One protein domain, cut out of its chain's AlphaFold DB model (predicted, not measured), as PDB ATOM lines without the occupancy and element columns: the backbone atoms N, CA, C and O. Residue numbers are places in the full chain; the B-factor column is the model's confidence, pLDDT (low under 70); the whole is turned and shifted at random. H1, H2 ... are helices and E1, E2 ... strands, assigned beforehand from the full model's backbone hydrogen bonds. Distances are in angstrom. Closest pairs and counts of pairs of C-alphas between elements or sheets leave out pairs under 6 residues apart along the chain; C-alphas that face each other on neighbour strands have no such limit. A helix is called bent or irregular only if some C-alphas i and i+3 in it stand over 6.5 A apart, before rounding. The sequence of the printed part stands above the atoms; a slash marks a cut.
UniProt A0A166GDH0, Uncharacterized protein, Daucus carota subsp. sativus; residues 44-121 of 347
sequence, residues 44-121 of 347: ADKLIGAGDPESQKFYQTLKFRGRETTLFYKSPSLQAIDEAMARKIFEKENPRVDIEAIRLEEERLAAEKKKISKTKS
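AT A GLANCE: This is residues 44 to 121 of the 347 residues of an uncharacterized protein of Daucus carota subsp. sativus (UniProt A0A166GDH0). Picture a long, open zigzag: a two-stranded hairpin, E1 and E2, at one end, then H1, then the longer H2, the two helices making an open V whose arms are joined by residues 94 to 98. H2 is the far arm and sticks out free over residues 100 to 121, while at the other end the unnamed residues 44 to 56 form a loop that leads into E1 at the end of the hairpin from which the chain also leaves E2 for H1. The printed part has 78 residues, with two named strands and two named helices in the order E1, E2, H1, H2; the sheet has the order E1 - E2 and is antiparallel, and the class is mixed, helices and strands. The whole is extended, with a radius of gyration of the C-alphas of 21.7 A, and it is elongated, spanning 65 by 36 by 30 A along its three main axes.

IN THESE COORDINATES: Start at the sheet and find C-alpha 57 at (-17.098, -20.559, -34.139), where E1 begins; E1 takes residues 57 to 64 and measures 22.0 A from first to last C-alpha. After residues 65 and 66, E2 takes residues 67 to 74, and its first and last C-alphas are 22.8 A apart. Look at the y column as you read: it climbs from -20.559 at C-alpha 57 to 1.309 at C-alpha 64, and it reads -21.007 at C-alpha 74, where E2 ends. H1 takes residues 78 to 93, from C-alpha 78 at (-23.076, -28.936, -43.262), and is 22.4 A long. H2, the longest helix with 23 residues, takes residues 99 to 121 and is 33.5 A long; find its end at C-alpha 121, at (-55.023, -50.880, -28.975). Neither helix is bent.

HOW THE PARTS SIT: Begin with E1 and E2, a hairpin of antiparallel neighbour strands whose N-to-C directions stand at 158 degrees. Look at the C-alphas that face each other: those of Thr 61 and Thr 70 are 4.1 A apart, and those of Lys 57 and Lys 74 are 5.3 A apart. Across the pair you will find N 60 and O 71 at 2.9 A and N 69 and O 62 at 2.8 A, within hydrogen-bond range. From E2, the tight link of residues 75 to 77 leads to H1. E1 and H1 are apart. Another tight link, residues 94 to 98, leads from H1 to H2. These two helices are apart, but only just, with their closest C-alphas 8.0 A from each other. H2 is apart from both E1 and E2. In H1 each O i to N i+4 pair is within hydrogen-bond range; in H2 this holds for 18 of 19.

THE WHOLE: The two C-alphas farthest apart are those of Gly 66, between the strands, and Lys 120, in H2, at 68.1 A; those of Ala 44 and Ser 121, the first and last printed residues, are 62.4 A apart. Residues 63 to 68, 79 to 86, 92 to 98 and 100 to 121 stand free. The printed part has no cut, and the three links between named elements are tight. The long stretch with no named element is residues 44 to 56, whose C-alphas lie 15 to 28 A from the mean of the C-alphas. Read the B-factor column for the model's confidence: the mean pLDDT of the printed part is 72.2, and 24 residues are under 70, namely 44 to 58, 64, 67, 75 and 116 to 121.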
ATOM      1  N   ALA A  44     -10.409  -7.356 -42.227       44.06
ATOM      2  CA  ALA A  44     -10.876  -8.668 -41.793       44.06
ATOM      3  C   ALA A  44      -9.858  -9.742 -42.211       44.06
ATOM      4  O   ALA A  44     -10.162 -10.620 -43.021       44.06
ATOM      5  N   ASP A  45      -8.643  -9.664 -41.659       39.22
ATOM      6  CA  ASP A  45      -7.711 -10.790 -41.672       39.22
ATOM      7  C   ASP A  45      -8.328 -11.908 -40.830       39.22
ATOM      8  O   ASP A  45      -8.384 -11.882 -39.597       39.22
ATOM      9  N   LYS A  46      -8.902 -12.870 -41.551       50.16
ATOM     10  CA  LYS A  46      -9.591 -14.047 -41.039       50.16
ATOM     11  C   LYS A  46      -8.600 -14.931 -40.277       50.16
ATOM     12  O   LYS A  46      -8.005 -15.840 -40.849       50.16
ATOM     13  N   LEU A  47      -8.475 -14.715 -38.971       46.88
ATOM     14  CA  LEU A  47      -7.912 -15.701 -38.049       46.88
ATOM     15  C   LEU A  47      -8.914 -16.856 -37.892       46.88
ATOM     16  O   LEU A  47      -9.726 -16.901 -36.970       46.88
ATOM     17  N   ILE A  48      -8.883 -17.794 -38.838       45.88
ATOM     18  CA  ILE A  48      -9.549 -19.087 -38.695       45.88
ATOM     19  C   ILE A  48      -8.694 -19.915 -37.733       45.88
ATOM     20  O   ILE A  48      -7.676 -20.485 -38.122       45.88
ATOM     21  N   GLY A  49      -9.086 -19.954 -36.459       44.62
ATOM     22  CA  GLY A  49      -8.520 -20.898 -35.501       44.62
ATOM     23  C   GLY A  49      -8.859 -22.322 -35.937       44.62
ATOM     24  O   GLY A  49     -10.035 -22.676 -36.017       44.62
ATOM     25  N   ALA A  50      -7.836 -23.117 -36.251       42.41
ATOM     26  CA  ALA A  50      -7.958 -24.531 -36.580       42.41
ATOM     27  C   ALA A  50      -8.438 -25.313 -35.345       42.41
ATOM     28  O   ALA A  50      -7.644 -25.719 -34.501       42.41
ATOM     29  N   GLY A  51      -9.753 -25.474 -35.227       47.38
ATOM     30  CA  GLY A  51     -10.414 -26.402 -34.313       47.38
ATOM     31  C   GLY A  51     -11.330 -27.335 -35.099       47.38
ATOM     32  O   GLY A  51     -11.582 -27.091 -36.281       47.38
ATOM     33  N   ASP A  52     -11.806 -28.399 -34.448       51.06
ATOM     34  CA  ASP A  52     -12.647 -29.439 -35.051       51.06
ATOM     35  C   ASP A  52     -13.745 -28.845 -35.955       51.06
ATOM     36  O   ASP A  52     -14.386 -27.866 -35.554       51.06
ATOM     37  N   PRO A  53     -14.011 -29.426 -37.142       55.78
ATOM     38  CA  PRO A  53     -14.901 -28.847 -38.155       55.78
ATOM     39  C   PRO A  53     -16.343 -28.622 -37.665       55.78
ATOM     40  O   PRO A  53     -17.036 -27.746 -38.171       55.78
ATOM     41  N   GLU A  54     -16.791 -29.348 -36.638       53.12
ATOM     42  CA  GLU A  54     -18.106 -29.142 -36.008       53.12
ATOM     43  C   GLU A  54     -18.148 -27.970 -35.009       53.12
ATOM     44  O   GLU A  54     -19.219 -27.557 -34.557       53.12
ATOM     45  N   SER A  55     -16.988 -27.425 -34.649       53.47
ATOM     46  CA  SER A  55     -16.821 -26.426 -33.593       53.47
ATOM     47  C   SER A  55     -16.292 -25.085 -34.093       53.47
ATOM     48  O   SER A  55     -16.025 -24.203 -33.274       53.47
ATOM     49  N   GLN A  56     -16.176 -24.895 -35.413       56.91
ATOM     50  CA  GLN A  56     -15.733 -23.632 -35.993       56.91
ATOM     51  C   GLN A  56     -16.717 -22.532 -35.564       56.91
ATOM     52  O   GLN A  56     -17.864 -22.476 -36.000       56.91
ATOM     53  N   LYS A  57     -16.313 -21.704 -34.602       60.62
ATOM     54  CA  LYS A  57     -17.098 -20.559 -34.139       60.62
ATOM     55  C   LYS A  57     -16.706 -19.389 -35.020       60.62
ATOM     56  O   LYS A  57     -15.564 -18.936 -34.966       60.62
ATOM     57  N   PHE A  58     -17.637 -18.913 -35.835       64.62
ATOM     58  CA  PHE A  58     -17.437 -17.662 -36.550       64.62
ATOM     59  C   PHE A  58     -17.647 -16.528 -35.558       64.62
ATOM     60  O   PHE A  58     -18.669 -16.478 -34.878       64.62
ATOM     61  N   TYR A  59     -16.685 -15.623 -35.451       70.69
ATOM     62  CA  TYR A  59     -16.857 -14.406 -34.675       70.69
ATOM     63  C   TYR A  59     -16.759 -13.192 -35.587       70.69
ATOM     64  O   TYR A  59     -15.973 -13.165 -36.532       70.69
ATOM     65  N   GLN A  60     -17.587 -12.195 -35.302       73.75
ATOM     66  CA  GLN A  60     -17.561 -10.905 -35.969       73.75
ATOM     67  C   GLN A  60     -17.412  -9.830 -34.903       73.75
ATOM     68  O   GLN A  60     -18.290  -9.655 -34.057       73.75
ATOM     69  N   THR A  61     -16.293  -9.116 -34.934       76.06
ATOM     70  CA  THR A  61     -16.063  -7.979 -34.046       76.06
ATOM     71  C   THR A  61     -16.544  -6.715 -34.736       76.06
ATOM     72  O   THR A  61     -15.998  -6.310 -35.759       76.06
ATOM     73  N   LEU A  62     -17.576  -6.091 -34.178       80.25
ATOM     74  CA  LEU A  62     -18.104  -4.808 -34.627       80.25
ATOM     75  C   LEU A  62     -17.607  -3.718 -33.676       80.25
ATOM     76  O   LEU A  62     -17.750  -3.847 -32.460       80.25
ATOM     77  N   LYS A  63     -17.033  -2.638 -34.215       79.94
ATOM     78  CA  LYS A  63     -16.629  -1.467 -33.427       79.94
ATOM     79  C   LYS A  63     -17.597  -0.322 -33.697       79.94
ATOM     80  O   LYS A  63     -17.698   0.140 -34.829       79.94
ATOM     81  N   PHE A  64     -18.287   0.154 -32.667       64.69
ATOM     82  CA  PHE A  64     -19.179   1.309 -32.767       64.69
ATOM     83  C   PHE A  64     -18.897   2.295 -31.630       64.69
ATOM     84  O   PHE A  64     -18.961   1.938 -30.455       64.69
ATOM     85  N   ARG A  65     -18.584   3.554 -31.980       72.31
ATOM     86  CA  ARG A  65     -18.351   4.671 -31.035       72.31
ATOM     87  C   ARG A  65     -17.399   4.333 -29.874       72.31
ATOM     88  O   ARG A  65     -17.707   4.589 -28.713       72.31
ATOM     89  N   GLY A  66     -16.251   3.730 -30.183       78.88
ATOM     90  CA  GLY A  66     -15.238   3.382 -29.177       78.88
ATOM     91  C   GLY A  66     -15.590   2.182 -28.293       78.88
ATOM     92  O   GLY A  66     -14.874   1.913 -27.333       78.88
ATOM     93  N   ARG A  67     -16.667   1.446 -28.598       61.50
ATOM     94  CA  ARG A  67     -16.968   0.146 -27.990       61.50
ATOM     95  C   ARG A  67     -16.789  -0.956 -29.022       61.50
ATOM     96  O   ARG A  67     -17.300  -0.854 -30.136       61.50
ATOM     97  N   GLU A  68     -16.068  -2.000 -28.637       88.00
ATOM     98  CA  GLU A  68     -15.895  -3.208 -29.439       88.00
ATOM     99  C   GLU A  68     -16.847  -4.280 -28.912       88.00
ATOM    100  O   GLU A  68     -16.814  -4.633 -27.733       88.00
ATOM    101  N   THR A  69     -17.730  -4.770 -29.777       80.25
ATOM    102  CA  THR A  69     -18.651  -5.868 -29.482       80.25
ATOM    103  C   THR A  69     -18.338  -7.036 -30.397       80.25
ATOM    104  O   THR A  69     -18.472  -6.925 -31.615       80.25
ATOM    105  N   THR A  70     -17.939  -8.160 -29.809       82.38
ATOM    106  CA  THR A  70     -17.687  -9.406 -30.535       82.38
ATOM    107  C   THR A  70     -18.925 -10.284 -30.480       82.38
ATOM    108  O   THR A  70     -19.360 -10.695 -29.404       82.38
ATOM    109  N   LEU A  71     -19.498 -10.571 -31.645       78.00
ATOM    110  CA  LEU A  71     -20.615 -11.493 -31.802       78.00
ATOM    111  C   LEU A  71     -20.069 -12.867 -32.172       78.00
ATOM    112  O   LEU A  71     -19.263 -12.985 -33.093       78.00
ATOM    113  N   PHE A  72     -20.507 -13.899 -31.454       77.75
ATOM    114  CA  PHE A  72     -20.155 -15.286 -31.734       77.75
ATOM    115  C   PHE A  72     -21.341 -15.982 -32.391       77.75
ATOM    116  O   PHE A  72     -22.404 -16.123 -31.787       77.75
ATOM    117  N   TYR A  73     -21.137 -16.450 -33.615       74.12
ATOM    118  CA  TYR A  73     -22.101 -17.234 -34.364       74.12
ATOM    119  C   TYR A  73     -21.647 -18.687 -34.409       74.12
ATOM    120  O   TYR A  73     -20.481 -19.011 -34.657       74.12
ATOM    121  N   LYS A  74     -22.597 -19.590 -34.175       77.06
ATOM    122  CA  LYS A  74     -22.380 -21.007 -34.434       77.06
ATOM    123  C   LYS A  74     -22.455 -21.214 -35.944       77.06
ATOM    124  O   LYS A  74     -23.433 -20.793 -36.559       77.06
ATOM    125  N   SER A  75     -21.440 -21.849 -36.527       69.00
ATOM    126  CA  SER A  75     -21.509 -22.280 -37.923       69.00
ATOM    127  C   SER A  75     -22.770 -23.111 -38.141       69.00
ATOM    128  O   SER A  75     -23.023 -24.022 -37.341       69.00
ATOM    129  N   PRO A  76     -23.559 -22.837 -39.194       74.50
ATOM    130  CA  PRO A  76     -24.554 -23.791 -39.651       74.50
ATOM    131  C   PRO A  76     -23.859 -25.134 -39.886       74.50
ATOM    132  O   PRO A  76     -22.755 -25.173 -40.432       74.50
ATOM    133  N   SER A  77     -24.470 -26.233 -39.448       77.50
ATOM    134  CA  SER A  77     -23.936 -27.555 -39.775       77.50
ATOM    135  C   SER A  77     -23.972 -27.758 -41.293       77.50
ATOM    136  O   SER A  77     -24.858 -27.225 -41.964       77.50
ATOM    137  N   LEU A  78     -23.052 -28.564 -41.837       75.94
ATOM    138  CA  LEU A  78     -23.076 -28.936 -43.262       75.94
ATOM    139  C   LEU A  78     -24.455 -29.467 -43.676       75.94
ATOM    140  O   LEU A  78     -24.988 -29.061 -44.698       75.94
ATOM    141  N   GLN A  79     -25.094 -30.253 -42.806       79.12
ATOM    142  CA  GLN A  79     -26.456 -30.741 -43.006       79.12
ATOM    143  C   GLN A  79     -27.488 -29.613 -43.174       79.12
ATOM    144  O   GLN A  79     -28.362 -29.712 -44.029       79.12
ATOM    145  N   ALA A  80     -27.404 -28.544 -42.376       79.50
ATOM    146  CA  ALA A  80     -28.322 -27.412 -42.488       79.50
ATOM    147  C   ALA A  80     -28.094 -26.621 -43.787       79.50
ATOM    148  O   ALA A  80     -29.049 -26.120 -44.381       79.50
ATOM    149  N   ILE A  81     -26.840 -26.528 -44.239       78.00
ATOM    150  CA  ILE A  81     -26.484 -25.891 -45.513       78.00
ATOM    151  C   ILE A  81     -27.025 -26.721 -46.682       78.00
ATOM    152  O   ILE A  81     -27.691 -26.172 -47.560       78.00
ATOM    153  N   ASP A  82     -26.800 -28.035 -46.663       82.94
ATOM    154  CA  ASP A  82     -27.288 -28.959 -47.687       82.94
ATOM    155  C   ASP A  82     -28.818 -28.951 -47.765       82.94
ATOM    156  O   ASP A  82     -29.384 -28.889 -48.856       82.94
ATOM    157  N   GLU A  83     -29.503 -28.941 -46.618       84.81
ATOM    158  CA  GLU A  83     -30.962 -28.860 -46.567       84.81
ATOM    159  C   GLU A  83     -31.479 -27.527 -47.127       84.81
ATOM    160  O   GLU A  83     -32.423 -27.516 -47.917       84.81
ATOM    161  N   ALA A  84     -30.849 -26.402 -46.777       85.88
ATOM    162  CA  ALA A  84     -31.230 -25.093 -47.302       85.88
ATOM    163  C   ALA A  84     -31.014 -24.994 -48.821       85.88
ATOM    164  O   ALA A  84     -31.871 -24.468 -49.537       85.88
ATOM    165  N   MET A  85     -29.901 -25.529 -49.333       85.38
ATOM    166  CA  MET A  85     -29.654 -25.594 -50.775       85.38
ATOM    167  C   MET A  85     -30.668 -26.496 -51.479       85.38
ATOM    168  O   MET A  85     -31.215 -26.096 -52.505       85.38
ATOM    169  N   ALA A  86     -30.963 -27.668 -50.916       85.06
ATOM    170  CA  ALA A  86     -31.955 -28.584 -51.467       85.06
ATOM    171  C   ALA A  86     -33.349 -27.942 -51.527       85.06
ATOM    172  O   ALA A  86     -34.013 -28.039 -52.557       85.06
ATOM    173  N   ARG A  87     -33.764 -27.219 -50.477       82.81
ATOM    174  CA  ARG A  87     -35.025 -26.456 -50.473       82.81
ATOM    175  C   ARG A  87     -35.049 -25.403 -51.576       82.81
ATOM    176  O   ARG A  87     -35.996 -25.359 -52.351       82.81
ATOM    177  N   LYS A  88     -33.977 -24.619 -51.712       86.44
ATOM    178  CA  LYS A  88     -33.879 -23.576 -52.742       86.44
ATOM    179  C   LYS A  88     -33.926 -24.143 -54.165       86.44
ATOM    180  O   LYS A  88     -34.516 -23.530 -55.053       86.44
ATOM    181  N   ILE A  89     -33.305 -25.300 -54.395       88.38
ATOM    182  CA  ILE A  89     -33.382 -26.010 -55.680       88.38
ATOM    183  C   ILE A  89     -34.813 -26.506 -55.913       88.38
ATOM    184  O   ILE A  89     -35.369 -26.275 -56.985       88.38
ATOM    185  N   PHE A  90     -35.433 -27.109 -54.900       85.81
ATOM    186  CA  PHE A  90     -36.786 -27.645 -54.996       85.81
ATOM    187  C   PHE A  90     -37.839 -26.567 -55.287       85.81
ATOM    188  O   PHE A  90     -38.668 -26.769 -56.172       85.81
ATOM    189  N   GLU A  91     -37.788 -25.416 -54.608       85.19
ATOM    190  CA  GLU A  91     -38.685 -24.275 -54.863       85.19
ATOM    191  C   GLU A  91     -38.533 -23.744 -56.293       85.19
ATOM    192  O   GLU A  91     -39.520 -23.416 -56.951       85.19
ATOM    193  N   LYS A  92     -37.294 -23.700 -56.799       85.06
ATOM    194  CA  LYS A  92     -37.008 -23.260 -58.167       85.06
ATOM    195  C   LYS A  92     -37.543 -24.239 -59.214       85.06
ATOM    196  O   LYS A  92     -38.043 -23.804 -60.248       85.06
ATOM    197  N   GLU A  93     -37.424 -25.540 -58.967       85.56
ATOM    198  CA  GLU A  93     -37.941 -26.583 -59.862       85.56
ATOM    199  C   GLU A  93     -39.468 -26.722 -59.777       85.56
ATOM    200  O   GLU A  93     -40.109 -27.082 -60.764       85.56
ATOM    201  N   ASN A  94     -40.064 -26.395 -58.626       82.81
ATOM    202  CA  ASN A  94     -41.484 -26.599 -58.347       82.81
ATOM    203  C   ASN A  94     -42.156 -25.320 -57.810       82.81
ATOM    204  O   ASN A  94     -42.664 -25.315 -56.690       82.81
ATOM    205  N   PRO A  95     -42.266 -24.247 -58.615       79.00
ATOM    206  CA  PRO A  95     -42.759 -22.941 -58.159       79.00
ATOM    207  C   PRO A  95     -44.237 -22.918 -57.728       79.00
ATOM    208  O   PRO A  95     -44.719 -21.910 -57.224       79.00
ATOM    209  N   ARG A  96     -44.987 -24.004 -57.952       79.50
ATOM    210  CA  ARG A  96     -46.395 -24.155 -57.533       79.50
ATOM    211  C   ARG A  96     -46.570 -25.028 -56.294       79.50
ATOM    212  O   ARG A  96     -47.699 -25.217 -55.849       79.50
ATOM    213  N   VAL A  97     -45.488 -25.610 -55.785       76.50
ATOM    214  CA  VAL A  97     -45.533 -26.496 -54.628       76.50
ATOM    215  C   VAL A  97     -45.183 -25.684 -53.395       76.50
ATOM    216  O   VAL A  97     -44.024 -25.356 -53.161       76.50
ATOM    217  N   ASP A  98     -46.205 -25.366 -52.606       78.62
ATOM    218  CA  ASP A  98     -46.020 -24.733 -51.309       78.62
ATOM    219  C   ASP A  98     -45.528 -25.775 -50.291       78.62
ATOM    220  O   ASP A  98     -46.243 -26.709 -49.911       78.62
ATOM    221  N   ILE A  99     -44.271 -25.632 -49.877       74.81
ATOM    222  CA  ILE A  99     -43.615 -26.536 -48.929       74.81
ATOM    223  C   ILE A  99     -44.293 -26.465 -47.553       74.81
ATOM    224  O   ILE A  99     -44.390 -27.491 -46.873       74.81
ATOM    225  N   GLU A 100     -44.815 -25.299 -47.153       78.06
ATOM    226  CA  GLU A 100     -45.550 -25.150 -45.889       78.06
ATOM    227  C   GLU A 100     -46.869 -25.933 -45.934       78.06
ATOM    228  O   GLU A 100     -47.206 -26.633 -44.976       78.06
ATOM    229  N   ALA A 101     -47.570 -25.926 -47.072       77.88
ATOM    230  CA  ALA A 101     -48.783 -26.722 -47.258       77.88
ATOM    231  C   ALA A 101     -48.507 -28.236 -47.180       77.88
ATOM    232  O   ALA A 101     -49.270 -28.973 -46.548       77.88
ATOM    233  N   ILE A 102     -47.392 -28.706 -47.755       78.00
ATOM    234  CA  ILE A 102     -46.962 -30.112 -47.630       78.00
ATOM    235  C   ILE A 102     -46.677 -30.462 -46.168       78.00
ATOM    236  O   ILE A 102     -47.114 -31.511 -45.686       78.00
ATOM    237  N   ARG A 103     -45.960 -29.589 -45.453       82.38
ATOM    238  CA  ARG A 103     -45.607 -29.803 -44.045       82.38
ATOM    239  C   ARG A 103     -46.853 -29.915 -43.167       82.38
ATOM    240  O   ARG A 103     -46.922 -30.792 -42.305       82.38
ATOM    241  N   LEU A 104     -47.842 -29.063 -43.417       83.38
ATOM    242  CA  LEU A 104     -49.097 -29.018 -42.669       83.38
ATOM    243  C   LEU A 104     -49.963 -30.263 -42.934       83.38
ATOM    244  O   LEU A 104     -50.521 -30.840 -41.998       83.38
ATOM    245  N   GLU A 105     -50.013 -30.747 -44.179       81.62
ATOM    246  CA  GLU A 105     -50.713 -31.995 -44.511       81.62
ATOM    247  C   GLU A 105     -50.008 -33.231 -43.921       81.62
ATOM    248  O   GLU A 105     -50.668 -34.152 -43.433       81.62
ATOM    249  N   GLU A 106     -48.671 -33.255 -43.883       79.62
ATOM    250  CA  GLU A 106     -47.923 -34.346 -43.246       79.62
ATOM    251  C   GLU A 106     -48.160 -34.399 -41.728       79.62
ATOM    252  O   GLU A 106     -48.365 -35.483 -41.167       79.62
ATOM    253  N   GLU A 107     -48.214 -33.243 -41.061       84.44
ATOM    254  CA  GLU A 107     -48.568 -33.153 -39.643       84.44
ATOM    255  C   GLU A 107     -50.002 -33.648 -39.386       84.44
ATOM    256  O   GLU A 107     -50.234 -34.430 -38.451       84.44
ATOM    257  N   ARG A 108     -50.953 -33.287 -40.259       84.38
ATOM    258  CA  ARG A 108     -52.343 -33.769 -40.197       84.38
ATOM    259  C   ARG A 108     -52.415 -35.294 -40.307       84.38
ATOM    260  O   ARG A 108     -53.038 -35.943 -39.460       84.38
ATOM    261  N   LEU A 109     -51.719 -35.878 -41.282       83.56
ATOM    262  CA  LEU A 109     -51.657 -37.331 -41.482       83.56
ATOM    263  C   LEU A 109     -50.973 -38.053 -40.311       83.56
ATOM    264  O   LEU A 109     -51.377 -39.156 -39.929       83.56
ATOM    265  N   ALA A 110     -49.946 -37.452 -39.709       83.31
ATOM    266  CA  ALA A 110     -49.294 -38.005 -38.524       83.31
ATOM    267  C   ALA A 110     -50.233 -38.004 -37.304       83.31
ATOM    268  O   ALA A 110     -50.280 -38.988 -36.554       83.31
ATOM    269  N   ALA A 111     -51.007 -36.933 -37.114       81.19
ATOM    270  CA  ALA A 111     -52.013 -36.845 -36.059       81.19
ATOM    271  C   ALA A 111     -53.150 -37.862 -36.262       81.19
ATOM    272  O   ALA A 111     -53.579 -38.509 -35.303       81.19
ATOM    273  N   GLU A 112     -53.601 -38.065 -37.500       75.44
ATOM    274  CA  GLU A 112     -54.625 -39.056 -37.840       75.44
ATOM    275  C   GLU A 112     -54.146 -40.493 -37.581       75.44
ATOM    276  O   GLU A 112     -54.824 -41.264 -36.897       75.44
ATOM    277  N   LYS A 113     -52.922 -40.836 -38.005       76.00
ATOM    278  CA  LYS A 113     -52.316 -42.147 -37.709       76.00
ATOM    279  C   LYS A 113     -52.218 -42.423 -36.209       76.00
ATOM    280  O   LYS A 113     -52.473 -43.547 -35.781       76.00
ATOM    281  N   LYS A 114     -51.899 -41.401 -35.403       76.62
ATOM    282  CA  LYS A 114     -51.886 -41.507 -33.932       76.62
ATOM    283  C   LYS A 114     -53.278 -41.718 -33.333       76.62
ATOM    284  O   LYS A 114     -53.384 -42.341 -32.280       76.62
ATOM    285  N   LYS A 115     -54.344 -41.202 -33.954       75.50
ATOM    286  CA  LYS A 115     -55.725 -41.455 -33.505       75.50
ATOM    287  C   LYS A 115     -56.141 -42.898 -33.798       75.50
ATOM    288  O   LYS A 115     -56.668 -43.563 -32.915       75.50
ATOM    289  N   ILE A 116     -55.822 -43.402 -34.990       63.44
ATOM    290  CA  ILE A 116     -56.166 -44.769 -35.417       63.44
ATOM    291  C   ILE A 116     -55.370 -45.830 -34.636       63.44
ATOM    292  O   ILE A 116     -55.879 -46.915 -34.359       63.44
ATOM    293  N   SER A 117     -54.120 -45.550 -34.255       61.03
ATOM    294  CA  SER A 117     -53.336 -46.502 -33.458       61.03
ATOM    295  C   SER A 117     -53.856 -46.656 -32.025       61.03
ATOM    296  O   SER A 117     -53.759 -47.747 -31.471       61.03
ATOM    297  N   LYS A 118     -54.448 -45.604 -31.443       60.81
ATOM    298  CA  LYS A 118     -55.063 -45.657 -30.105       60.81
ATOM    299  C   LYS A 118     -56.351 -46.478 -30.089       60.81
ATOM    300  O   LYS A 118     -56.556 -47.259 -29.168       60.81
ATOM    301  N   THR A 119     -57.189 -46.360 -31.118       57.41
ATOM    302  CA  THR A 119     -58.452 -47.112 -31.177       57.41
ATOM    303  C   THR A 119     -58.226 -48.610 -31.391       57.41
ATOM    304  O   THR A 119     -58.908 -49.422 -30.775       57.41
ATOM    305  N   LYS A 120     -57.201 -49.001 -32.162       56.06
ATOM    306  CA  LYS A 120     -56.842 -50.420 -32.347       56.06
ATOM    307  C   LYS A 120     -56.216 -51.080 -31.113       56.06
ATOM    308  O   LYS A 120     -56.286 -52.299 -30.991       56.06
ATOM    309  N   SER A 121     -55.604 -50.314 -30.203       54.25
ATOM    310  CA  SER A 121     -55.023 -50.880 -28.975       54.25
ATOM    311  C   SER A 121     -56.044 -51.131 -27.865       54.25
ATOM    312  O   SER A 121     -55.789 -51.975 -27.008       54.25
TER     313      SER A 121